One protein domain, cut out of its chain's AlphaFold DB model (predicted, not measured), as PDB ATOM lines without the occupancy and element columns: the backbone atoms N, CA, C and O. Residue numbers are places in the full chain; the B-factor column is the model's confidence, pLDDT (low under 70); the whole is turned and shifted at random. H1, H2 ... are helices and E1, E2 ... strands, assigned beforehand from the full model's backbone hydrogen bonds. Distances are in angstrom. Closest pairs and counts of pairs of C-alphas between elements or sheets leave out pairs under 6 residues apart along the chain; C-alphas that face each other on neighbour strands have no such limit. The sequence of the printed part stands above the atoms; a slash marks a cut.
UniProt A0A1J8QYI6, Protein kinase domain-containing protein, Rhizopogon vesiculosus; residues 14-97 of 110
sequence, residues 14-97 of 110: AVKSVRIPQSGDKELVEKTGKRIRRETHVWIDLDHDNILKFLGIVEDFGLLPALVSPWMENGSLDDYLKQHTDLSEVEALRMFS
ATOM      1  N   ALA A  14     331.987 280.462 380.715       96.81
ATOM      2  CA  ALA A  14     330.863 279.547 380.773       96.81
ATOM      3  C   ALA A  14     329.706 280.112 379.942       96.81
ATOM      4  O   ALA A  14     329.379 281.293 380.047       96.81
ATOM      5  N   VAL A  15     329.080 279.252 379.134       96.38
ATOM      6  CA  VAL A  15     327.883 279.576 378.344       96.38
ATOM      7  C   VAL A  15     326.722 278.734 378.869       96.38
ATOM      8  O   VAL A  15     326.676 277.518 378.674       96.38
ATOM      9  N   LYS A  16     325.783 279.373 379.566       94.75
ATOM     10  CA  LYS A  16     324.610 278.724 380.162       94.75
ATOM     11  C   LYS A  16     323.422 278.836 379.210       94.75
ATOM     12  O   LYS A  16     322.768 279.875 379.149       94.75
ATOM     13  N   SER A  17     323.132 277.750 378.495       94.06
ATOM     14  CA  SER A  17     321.968 277.638 377.608       94.06
ATOM     15  C   SER A  17     320.837 276.843 378.259       94.06
ATOM     16  O   SER A  17     321.053 275.756 378.804       94.06
ATOM     17  N   VAL A  18     319.614 277.376 378.184       91.12
ATOM     18  CA  VAL A  18     318.409 276.670 378.629       91.12
ATOM     19  C   VAL A  18     317.864 275.845 377.473       91.12
ATOM     20  O   VAL A  18     317.456 276.370 376.438       91.12
ATOM     21  N   ARG A  19     317.828 274.526 377.665       88.88
ATOM     22  CA  ARG A  19     317.278 273.602 376.674       88.88
ATOM     23  C   ARG A  19     315.759 273.641 376.717       88.88
ATOM     24  O   ARG A  19     315.158 273.401 377.762       88.88
ATOM     25  N   ILE A  20     315.154 273.883 375.562       88.12
ATOM     26  CA  ILE A  20     313.710 273.785 375.366       88.12
ATOM     27  C   ILE A  20     313.459 272.645 374.380       88.12
ATOM     28  O   ILE A  20     314.111 272.613 373.332       88.12
ATOM     29  N   PRO A  21     312.562 271.694 374.698       83.25
ATOM     30  CA  PRO A  21     312.171 270.653 373.757       83.25
ATOM     31  C   PRO A  21     311.707 271.265 372.431       83.25
ATOM     32  O   PRO A  21     310.982 272.256 372.420       83.25
ATOM     33  N   GLN A  22     312.083 270.659 371.303       68.44
ATOM     34  CA  GLN A  22     311.733 271.149 369.961       68.44
ATOM     35  C   GLN A  22     310.237 271.008 369.609       68.44
ATOM     36  O   GLN A  22     309.861 271.147 368.450       68.44
ATOM     37  N   SER A  23     309.358 270.752 370.581       70.56
ATOM     38  CA  SER A  23     307.940 270.431 370.381       70.56
ATOM     39  C   SER A  23     307.075 271.592 369.862       70.56
ATOM     40  O   SER A  23     305.856 271.472 369.846       70.56
ATOM     41  N   GLY A  24     307.667 272.714 369.435       66.94
ATOM     42  CA  GLY A  24     306.936 273.861 368.886       66.94
ATOM     43  C   GLY A  24     306.085 274.617 369.913       66.94
ATOM     44  O   GLY A  24     305.250 275.434 369.527       66.94
ATOM     45  N   ASP A  25     306.294 274.361 371.207       86.12
ATOM     46  CA  ASP A  25     305.569 275.005 372.301       86.12
ATOM     47  C   ASP A  25     306.037 276.460 372.476       86.12
ATOM     48  O   ASP A  25     306.974 276.776 373.216       86.12
ATOM     49  N   LYS A  26     305.386 277.357 371.730       88.94
ATOM     50  CA  LYS A  26     305.660 278.799 371.757       88.94
ATOM     51  C   LYS A  26     305.435 279.402 373.143       88.94
ATOM     52  O   LYS A  26     306.166 280.318 373.515       88.94
ATOM     53  N   GLU A  27     304.468 278.888 373.905       92.06
ATOM     54  CA  GLU A  27     304.180 279.377 375.255       92.06
ATOM     55  C   GLU A  27     305.344 279.051 376.199       92.06
ATOM     56  O   GLU A  27     305.804 279.917 376.950       92.06
ATOM     57  N   LEU A  28     305.889 277.835 376.112       90.81
ATOM     58  CA  LEU A  28     307.066 277.438 376.881       90.81
ATOM     59  C   LEU A  28     308.292 278.294 376.539       90.81
ATOM     60  O   LEU A  28     309.002 278.727 377.454       90.81
ATOM     61  N   VAL A  29     308.532 278.568 375.252       92.25
ATOM     62  CA  VAL A  29     309.624 279.450 374.800       92.25
ATOM     63  C   VAL A  29     309.451 280.856 375.364       92.25
ATOM     64  O   VAL A  29     310.384 281.391 375.965       92.25
ATOM     65  N   GLU A  30     308.256 281.437 375.258       93.56
ATOM     66  CA  GLU A  30     307.978 282.782 375.765       93.56
ATOM     67  C   GLU A  30     308.134 282.862 377.291       93.56
ATOM     68  O   GLU A  30     308.797 283.763 377.819       93.56
ATOM     69  N   LYS A  31     307.570 281.896 378.022       93.75
ATOM     70  CA  LYS A  31     307.654 281.819 379.486       93.75
ATOM     71  C   LYS A  31     309.095 281.660 379.957       93.75
ATOM     72  O   LYS A  31     309.498 282.299 380.932       93.75
ATOM     73  N   THR A  32     309.876 280.829 379.273       93.62
ATOM     74  CA  THR A  32     311.290 280.612 379.597       93.62
ATOM     75  C   THR A  32     312.118 281.847 379.254       93.62
ATOM     76  O   THR A  32     312.898 282.298 380.088       93.62
ATOM     77  N   GLY A  33     311.871 282.485 378.108       94.00
ATOM     78  CA  GLY A  33     312.510 283.747 377.734       94.00
ATOM     79  C   GLY A  33     312.237 284.865 378.743       94.00
ATOM     80  O   GLY A  33     313.158 285.579 379.141       94.00
ATOM     81  N   LYS A  34     311.001 284.976 379.249       95.25
ATOM     82  CA  LYS A  34     310.644 285.907 380.337       95.25
ATOM     83  C   LYS A  34     311.444 285.641 381.616       95.25
ATOM     84  O   LYS A  34     311.836 286.595 382.283       95.25
ATOM     85  N   ARG A  35     311.698 284.375 381.964       92.81
ATOM     86  CA  ARG A  35     312.526 284.009 383.130       92.81
ATOM     87  C   ARG A  35     313.989 284.388 382.922       92.81
ATOM     88  O   ARG A  35     314.531 285.082 383.773       92.81
ATOM     89  N   ILE A  36     314.572 284.038 381.773       93.75
ATOM     90  CA  ILE A  36     315.961 284.393 381.440       93.75
ATOM     91  C   ILE A  36     316.159 285.910 381.500       93.75
ATOM     92  O   ILE A  36     317.114 286.371 382.115       93.75
ATOM     93  N   ARG A  37     315.237 286.703 380.937       93.56
ATOM     94  CA  ARG A  37     315.313 288.174 380.995       93.56
ATOM     95  C   ARG A  37     315.290 288.713 382.423       93.56
ATOM     96  O   ARG A  37     316.059 289.613 382.735       93.56
ATOM     97  N   ARG A  38     314.433 288.165 383.292       92.50
ATOM     98  CA  ARG A  38     314.369 288.566 384.709       92.50
ATOM     99  C   ARG A  38     315.656 288.224 385.450       92.50
ATOM    100  O   ARG A  38     316.174 289.075 386.159       92.50
ATOM    101  N   GLU A  39     316.172 287.010 385.263       90.50
ATOM    102  CA  GLU A  39     317.451 286.595 385.849       90.50
ATOM    103  C   GLU A  39     318.593 287.487 385.361       90.50
ATOM    104  O   GLU A  39     319.373 287.971 386.168       90.50
ATOM    105  N   THR A  40     318.636 287.769 384.057       93.19
ATOM    106  CA  THR A  40     319.646 288.642 383.444       93.19
ATOM    107  C   THR A  40     319.596 290.049 384.025       93.19
ATOM    108  O   THR A  40     320.634 290.594 384.368       93.19
ATOM    109  N   HIS A  41     318.399 290.626 384.166       92.56
ATOM    110  CA  HIS A  41     318.239 291.973 384.705       92.56
ATOM    111  C   HIS A  41     318.770 292.073 386.136       92.56
ATOM    112  O   HIS A  41     319.579 292.943 386.419       92.56
ATOM    113  N   VAL A  42     318.398 291.122 387.000       92.62
ATOM    114  CA  VAL A  42     318.939 291.066 388.363       92.62
ATOM    115  C   VAL A  42     320.453 290.874 388.335       92.62
ATOM    116  O   VAL A  42     321.157 291.533 389.082       92.62
ATOM    117  N   TRP A  43     320.965 289.984 387.483       94.50
ATOM    118  CA  TRP A  43     322.383 289.636 387.453       94.50
ATOM    119  C   TRP A  43     323.284 290.771 386.941       94.50
ATOM    120  O   TRP A  43     324.399 290.913 387.432       94.50
ATOM    121  N   ILE A  44     322.801 291.599 386.009       91.81
ATOM    122  CA  ILE A  44     323.511 292.800 385.533       91.81
ATOM    123  C   ILE A  44     323.784 293.776 386.681       91.81
ATOM    124  O   ILE A  44     324.860 294.368 386.728       91.81
ATOM    125  N   ASP A  45     322.837 293.914 387.608       89.88
ATOM    126  CA  ASP A  45     322.919 294.884 388.704       89.88
ATOM    127  C   ASP A  45     323.735 294.370 389.907       89.88
ATOM    128  O   ASP A  45     323.951 295.102 390.875       89.88
ATOM    129  N   LEU A  46     324.183 293.109 389.884       89.69
ATOM    130  CA  LEU A  46     324.991 292.523 390.952       89.69
ATOM    131  C   LEU A  46     326.484 292.740 390.685       89.69
ATOM    132  O   LEU A  46     327.080 292.053 389.857       89.69
ATOM    133  N   ASP A  47     327.094 293.636 391.458       86.62
ATOM    134  CA  ASP A  47     328.534 293.903 391.430       86.62
ATOM    135  C   ASP A  47     329.146 293.672 392.818       86.62
ATOM    136  O   ASP A  47     329.030 294.505 393.716       86.62
ATOM    137  N   HIS A  48     329.713 292.481 393.033       88.69
ATOM    138  CA  HIS A  48     330.344 292.097 394.297       88.69
ATOM    139  C   HIS A  48     331.309 290.921 394.099       88.69
ATOM    140  O   HIS A  48     330.997 289.985 393.367       88.69
ATOM    141  N   ASP A  49     332.424 290.899 394.838       87.44
ATOM    142  CA  ASP A  49     333.501 289.899 394.702       87.44
ATOM    143  C   ASP A  49     333.049 288.438 394.863       87.44
ATOM    144  O   ASP A  49     333.655 287.525 394.306       87.44
ATOM    145  N   ASN A  50     331.989 288.197 395.643       89.56
ATOM    146  CA  ASN A  50     331.454 286.853 395.896       89.56
ATOM    147  C   ASN A  50     330.240 286.509 395.014       89.56
ATOM    148  O   ASN A  50     329.578 285.496 395.246       89.56
ATOM    149  N   ILE A  51     329.910 287.357 394.040       90.81
ATOM    150  CA  ILE A  51     328.874 287.096 393.042       90.81
ATOM    151  C   ILE A  51     329.555 286.976 391.684       90.81
ATOM    152  O   ILE A  51     330.365 287.807 391.288       90.81
ATOM    153  N   LEU A  52     329.235 285.908 390.956       92.38
ATOM    154  CA  LEU A  52     329.815 285.673 389.641       92.38
ATOM    155  C   LEU A  52     329.456 286.827 388.698       92.38
ATOM    156  O   LEU A  52     328.289 287.183 388.597       92.38
ATOM    157  N   LYS A  53     330.430 287.385 387.977       92.31
ATOM    158  CA  LYS A  53     330.179 288.491 387.045       92.31
ATOM    159  C   LYS A  53     329.350 288.036 385.841       92.31
ATOM    160  O   LYS A  53     329.629 286.994 385.245       92.31
ATOM    161  N   PHE A  54     328.382 288.851 385.440       94.75
ATOM    162  CA  PHE A  54     327.699 288.696 384.161       94.75
ATOM    163  C   PHE A  54     328.522 289.350 383.040       94.75
ATOM    164  O   PHE A  54     328.867 290.528 383.131       94.75
ATOM    165  N   LEU A  55     328.874 288.595 381.994       93.81
ATOM    166  CA  LEU A  55     329.666 289.107 380.861       93.81
ATOM    167  C   LEU A  55     328.805 289.483 379.654       93.81
ATOM    168  O   LEU A  55     329.228 290.303 378.844       93.81
ATOM    169  N   GLY A  56     327.619 288.888 379.518       94.19
ATOM    170  CA  GLY A  56     326.709 289.184 378.417       94.19
ATOM    171  C   GLY A  56     325.850 287.998 378.003       94.19
ATOM    172  O   GLY A  56     325.705 287.014 378.731       94.19
ATOM    173  N   ILE A  57     325.280 288.106 376.806       95.44
ATOM    174  CA  ILE A  57     324.484 287.058 376.168       95.44
ATOM    175  C   ILE A  57     325.107 286.640 374.840       95.44
ATOM    176  O   ILE A  57     325.814 287.422 374.204       95.44
ATOM    177  N   VAL A  58     324.817 285.416 374.414       95.44
ATOM    178  CA  VAL A  58     325.196 284.894 373.100       95.44
ATOM    179  C   VAL A  58     324.039 284.096 372.505       95.44
ATOM    180  O   VAL A  58     323.329 283.387 373.218       95.44
ATOM    181  N   GLU A  59     323.833 284.240 371.202       93.88
ATOM    182  CA  GLU A  59     322.810 283.510 370.448       93.88
ATOM    183  C   GLU A  59     323.362 282.171 369.926       93.88
ATOM    184  O   GLU A  59     324.506 281.813 370.192       93.88
ATOM    185  N   ASP A  60     322.549 281.404 369.198       91.69
ATOM    186  CA  ASP A  60     322.945 280.159 368.511       91.69
ATOM    187  C   ASP A  60     323.335 278.966 369.412       91.69
ATOM    188  O   ASP A  60     323.781 277.926 368.927       91.69
ATOM    189  N   PHE A  61     323.075 279.042 370.724       90.25
ATOM    190  CA  PHE A  61     323.195 277.911 371.663       90.25
ATOM    191  C   PHE A  61     321.852 277.227 371.981       90.25
ATOM    192  O   PHE A  61     321.764 276.417 372.912       90.25
ATOM    193  N   GLY A  62     320.789 277.544 371.240       89.19
ATOM    194  CA  GLY A  62     319.444 277.007 371.443       89.19
ATOM    195  C   GLY A  62     318.359 277.925 370.880       89.19
ATOM    196  O   GLY A  62     318.634 278.800 370.069       89.19
ATOM    197  N   LEU A  63     317.114 277.723 371.325       91.38
ATOM    198  CA  LEU A  63     315.975 278.576 370.945       91.38
ATOM    199  C   LEU A  63     315.949 279.929 371.674       91.38
ATOM    200  O   LEU A  63     315.167 280.801 371.308       91.38
ATOM    201  N   LEU A  64     316.740 280.074 372.738       92.81
ATOM    202  CA  LEU A  64     316.832 281.279 373.553       92.81
ATOM    203  C   LEU A  64     318.300 281.700 373.699       92.81
ATOM    204  O   LEU A  64     319.170 280.823 373.651       92.81
ATOM    205  N   PRO A  65     318.563 282.993 373.966       94.31
ATOM    206  CA  PRO A  65     319.907 283.470 374.250       94.31
ATOM    207  C   PRO A  65     320.503 282.736 375.455       94.31
ATOM    208  O   PRO A  65     319.817 282.488 376.455       94.31
ATOM    209  N   ALA A  66     321.788 282.414 375.373       95.50
ATOM    210  CA  ALA A  66     322.554 281.853 376.474       95.50
ATOM    211  C   ALA A  66     323.256 282.959 377.267       95.50
ATOM    212  O   ALA A  66     323.664 283.979 376.713       95.50
ATOM    213  N   LEU A  67     323.410 282.744 378.573       95.81
ATOM    214  CA  LEU A  67     324.082 283.683 379.473       95.81
ATOM    215  C   LEU A  67     325.574 283.366 379.546       95.81
ATOM    216  O   LEU A  67     325.949 282.194 379.636       95.81
ATOM    217  N   VAL A  68     326.409 284.402 379.537       95.75
ATOM    218  CA  VAL A  68     327.869 284.285 379.548       95.75
ATOM    219  C   VAL A  68     328.428 284.805 380.868       95.75
ATOM    220  O   VAL A  68     328.104 285.910 381.305       95.75
ATOM    221  N   SER A  69     329.307 284.021 381.488       95.50
ATOM    222  CA  SER A  69     330.019 284.378 382.720       95.50
ATOM    223  C   SER A  69     331.478 283.907 382.667       95.50
ATOM    224  O   SER A  69     331.821 283.090 381.805       95.50
ATOM    225  N   PRO A  70     332.359 284.362 383.579       94.88
ATOM    226  CA  PRO A  70     333.684 283.774 383.722       94.88
ATOM    227  C   PRO A  70     333.594 282.267 383.973       94.88
ATOM    228  O   PRO A  70     332.647 281.781 384.600       94.88
ATOM    229  N   TRP A  71     334.580 281.529 383.471       95.44
ATOM    230  CA  TRP A  71     334.729 280.119 383.796       95.44
ATOM    231  C   TRP A  71     335.299 279.950 385.210       95.44
ATOM    232  O   TRP A  71     336.339 280.522 385.536       95.44
ATOM    233  N   MET A  72     334.632 279.142 386.035       94.00
ATOM    234  CA  MET A  72     335.069 278.835 387.397       94.00
ATOM    235  C   MET A  72     335.858 277.525 387.391       94.00
ATOM    236  O   MET A  72     335.266 276.450 387.390       94.00
ATOM    237  N   GLU A  73     337.192 277.611 387.388       93.44
ATOM    238  CA  GLU A  73     338.080 276.437 387.266       93.44
ATOM    239  C   GLU A  73     337.862 275.393 388.376       93.44
ATOM    240  O   GLU A  73     337.977 274.197 388.130       93.44
ATOM    241  N   ASN A  74     337.474 275.839 389.573       92.00
ATOM    242  CA  ASN A  74     337.231 274.985 390.740       92.00
ATOM    243  C   ASN A  74     335.805 274.404 390.802       92.00
ATOM    244  O   ASN A  74     335.468 273.703 391.753       92.00
ATOM    245  N   GLY A  75     334.963 274.694 389.806       91.88
ATOM    246  CA  GLY A  75     333.602 274.174 389.731       91.88
ATOM    247  C   GLY A  75     332.672 274.699 390.830       91.88
ATOM    248  O   GLY A  75     332.781 275.844 391.276       91.88
ATOM    249  N   SER A  76     331.697 273.868 391.209       91.88
ATOM    250  CA  SER A  76     330.754 274.184 392.283       91.88
ATOM    251  C   SER A  76     331.381 273.944 393.657       91.88
ATOM    252  O   SER A  76     332.280 273.120 393.804       91.88
ATOM    253  N   LEU A  77     330.875 274.626 394.690       90.56
ATOM    254  CA  LEU A  77     331.343 274.412 396.063       90.56
ATOM    255  C   LEU A  77     331.159 272.954 396.514       90.56
ATOM    256  O   LEU A  77     332.028 272.407 397.180       90.56
ATOM    257  N   ASP A  78     330.049 272.318 396.130       91.62
ATOM    258  CA  ASP A  78     329.778 270.914 396.455       91.62
ATOM    259  C   ASP A  78     330.817 269.976 395.819       91.62
ATOM    260  O   ASP A  78     331.388 269.125 396.503       91.62
ATOM    261  N   ASP A  79     331.131 270.180 394.536       93.06
ATOM    262  CA  ASP A  79     332.156 269.392 393.843       93.06
ATOM    263  C   ASP A  79     333.552 269.637 394.422       93.06
ATOM    264  O   ASP A  79     334.337 268.696 394.548       93.06
ATOM    265  N   TYR A  80     333.853 270.884 394.790       92.06
ATOM    266  CA  TYR A  80     335.127 271.266 395.391       92.06
ATOM    267  C   TYR A  80     335.323 270.589 396.752       92.06
ATOM    268  O   TYR A  80     336.338 269.934 396.980       92.06
ATOM    269  N   LEU A  81     334.329 270.662 397.641       91.62
ATOM    270  CA  LEU A  81     334.406 270.052 398.973       91.62
ATOM    271  C   LEU A  81     334.507 268.522 398.914       91.62
ATOM    272  O   LEU A  81     335.181 267.920 399.747       91.62
ATOM    273  N   LYS A  82     333.889 267.879 397.917       91.75
ATOM    274  CA  LYS A  82     334.027 266.427 397.695       91.75
ATOM    275  C   LYS A  82     335.429 266.017 397.244       91.75
ATOM    276  O   LYS A  82     335.840 264.894 397.522       91.75
ATOM    277  N   GLN A  83     336.140 266.892 396.534       93.00
ATOM    278  CA  GLN A  83     337.496 266.637 396.035       93.00
ATOM    279  C   GLN A  83     338.580 266.995 397.060       93.00
ATOM    280  O   GLN A  83     339.653 266.399 397.041       93.00
ATOM    281  N   HIS A  84     338.285 267.924 397.970       90.81
ATOM    282  CA  HIS A  84     339.214 268.447 398.972       90.81
ATOM    283  C   HIS A  84     338.814 268.018 400.389       90.81
ATOM    284  O   HIS A  84     338.376 268.822 401.214       90.81
ATOM    285  N   THR A  85     338.957 266.722 400.681       88.94
ATOM    286  CA  THR A  85     338.635 266.144 402.002       88.94
ATOM    287  C   THR A  85     339.682 266.447 403.079       88.94
ATOM    288  O   THR A  85     339.526 266.033 404.224       88.94
ATOM    289  N   ASP A  86     340.776 267.107 402.705       93.69
ATOM    290  CA  ASP A  86     341.885 267.524 403.563       93.69
ATOM    291  C   ASP A  86     341.675 268.902 404.210       93.69
ATOM    292  O   ASP A  86     342.444 269.288 405.091       93.69
ATOM    293  N   LEU A  87     340.624 269.627 403.816       89.12
ATOM    294  CA  LEU A  87     340.275 270.915 404.408       89.12
ATOM    295  C   LEU A  87     339.875 270.762 405.876       89.12
ATOM    296  O   LEU A  87     339.089 269.888 406.251       89.12
ATOM    297  N   SER A  88     340.354 271.682 406.708       91.12
ATOM    298  CA  SER A  88     339.834 271.829 408.062       91.12
ATOM    299  C   SER A  88     338.385 272.325 408.041       91.12
ATOM    300  O   SER A  88     337.944 273.027 407.127       91.12
ATOM    301  N   GLU A  89     337.642 272.031 409.108       86.38
ATOM    302  CA  GLU A  89     336.265 272.510 409.282       86.38
ATOM    303  C   GLU A  89     336.170 274.043 409.166       86.38
ATOM    304  O   GLU A  89     335.252 274.579 408.548       86.38
ATOM    305  N   VAL A  90     337.169 274.765 409.685       88.06
ATOM    306  CA  VAL A  90     337.231 276.232 409.621       88.06
ATOM    307  C   VAL A  90     337.404 276.732 408.184       88.06
ATOM    308  O   VAL A  90     336.800 277.739 407.813       88.06
ATOM    309  N   GLU A  91     338.215 276.061 407.368       88.56
ATOM    310  CA  GLU A  91     338.412 276.427 405.959       88.56
ATOM    311  C   GLU A  91     337.145 276.186 405.141       88.56
ATOM    312  O   GLU A  91     336.734 277.073 404.389       88.56
ATOM    313  N   ALA A  92     336.473 275.052 405.357       84.50
ATOM    314  CA  ALA A  92     335.192 274.762 404.721       84.50
ATOM    315  C   ALA A  92     334.122 275.801 405.110       84.50
ATOM    316  O   ALA A  92     333.440 276.350 404.243       84.50
ATOM    317  N   LEU A  93     334.020 276.156 406.397       85.62
ATOM    318  CA  LEU A  93     333.058 277.155 406.888       85.62
ATOM    319  C   LEU A  93     333.301 278.566 406.326       85.62
ATOM    320  O   LEU A  93     332.346 279.311 406.084       85.62
ATOM    321  N   ARG A  94     334.560 278.947 406.070       86.31
ATOM    322  CA  ARG A  94     334.877 280.246 405.449       86.31
ATOM    323  C   ARG A  94     334.297 280.377 404.042       86.31
ATOM    324  O   ARG A  94     333.897 281.477 403.681       86.31
ATOM    325  N   MET A  95     334.197 279.287 403.279       83.69
ATOM    326  CA  MET A  95     333.642 279.313 401.916       83.69
ATOM    327  C   MET A  95     332.135 279.600 401.896       83.69
ATOM    328  O   MET A  95     331.637 280.200 400.948       83.69
ATOM    329  N   PHE A  96     331.410 279.235 402.959       76.56
ATOM    330  CA  PHE A  96     329.993 279.585 403.124       76.56
ATOM    331  C   PHE A  96     329.780 281.024 403.600       76.56
ATOM    332  O   PHE A  96     328.686 281.573 403.469       76.56
ATOM    333  N   SER A  97     330.817 281.644 404.161       67.12
ATOM    334  CA  SER A  97     330.749 282.992 404.711       67.12
ATOM    335  C   SER A  97     330.874 284.025 403.588       67.12
ATOM    336  O   SER A  97     331.905 284.683 403.443       67.12
TER     337      SER A  97
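Overview. This is residues 14 to 97 of the 110 residues of the protein "Protein kinase domain-containing protein" of Rhizopogon vesiculosus (UniProt A0A1J8QYI6). A small sheet sits near the middle of an elongated model, with long helix H1 towards one end and short helices H2 and H3, folded back, at the other. The 84 printed residues run E1, H1, E2, E3, H2, H3; the sheet, E1 E3 E2, is antiparallel, the class mixed. The whole is loose, radius of gyration of the C-alphas 16.8 A, spanning 51 by 28 by 19 A.

Along the chain. E1 is residues 14 to 16, from C-alpha 14 at (330.863, 279.547, 380.773); H1 26 to 44, 26.5 A; E2 56 to 58; E3 66 to 70, 13.4 A; H2 77 to 83; H3 89 to 96, to C-alpha 96 at (329.993, 279.585, 403.124).

Arrangement. E1 and E3 are antiparallel neighbours, with N 14 and O 69 within hydrogen-bond range at 2.8 A; in the hairpin E2 and E3, also antiparallel, N 66 and O 58 are within hydrogen-bond range at 2.8 A. H1 only grazes the sheet, with residues 36 to 44. H2 and H3 are close but not clearly touching, the C-alphas of Leu 81 and Ala 92 closest at 7.5 A.

Size, cuts and confidence. The printed part has no cut. The link H1 to E2 is long. Residues 22, 24 and 97 are under 70 in pLDDT.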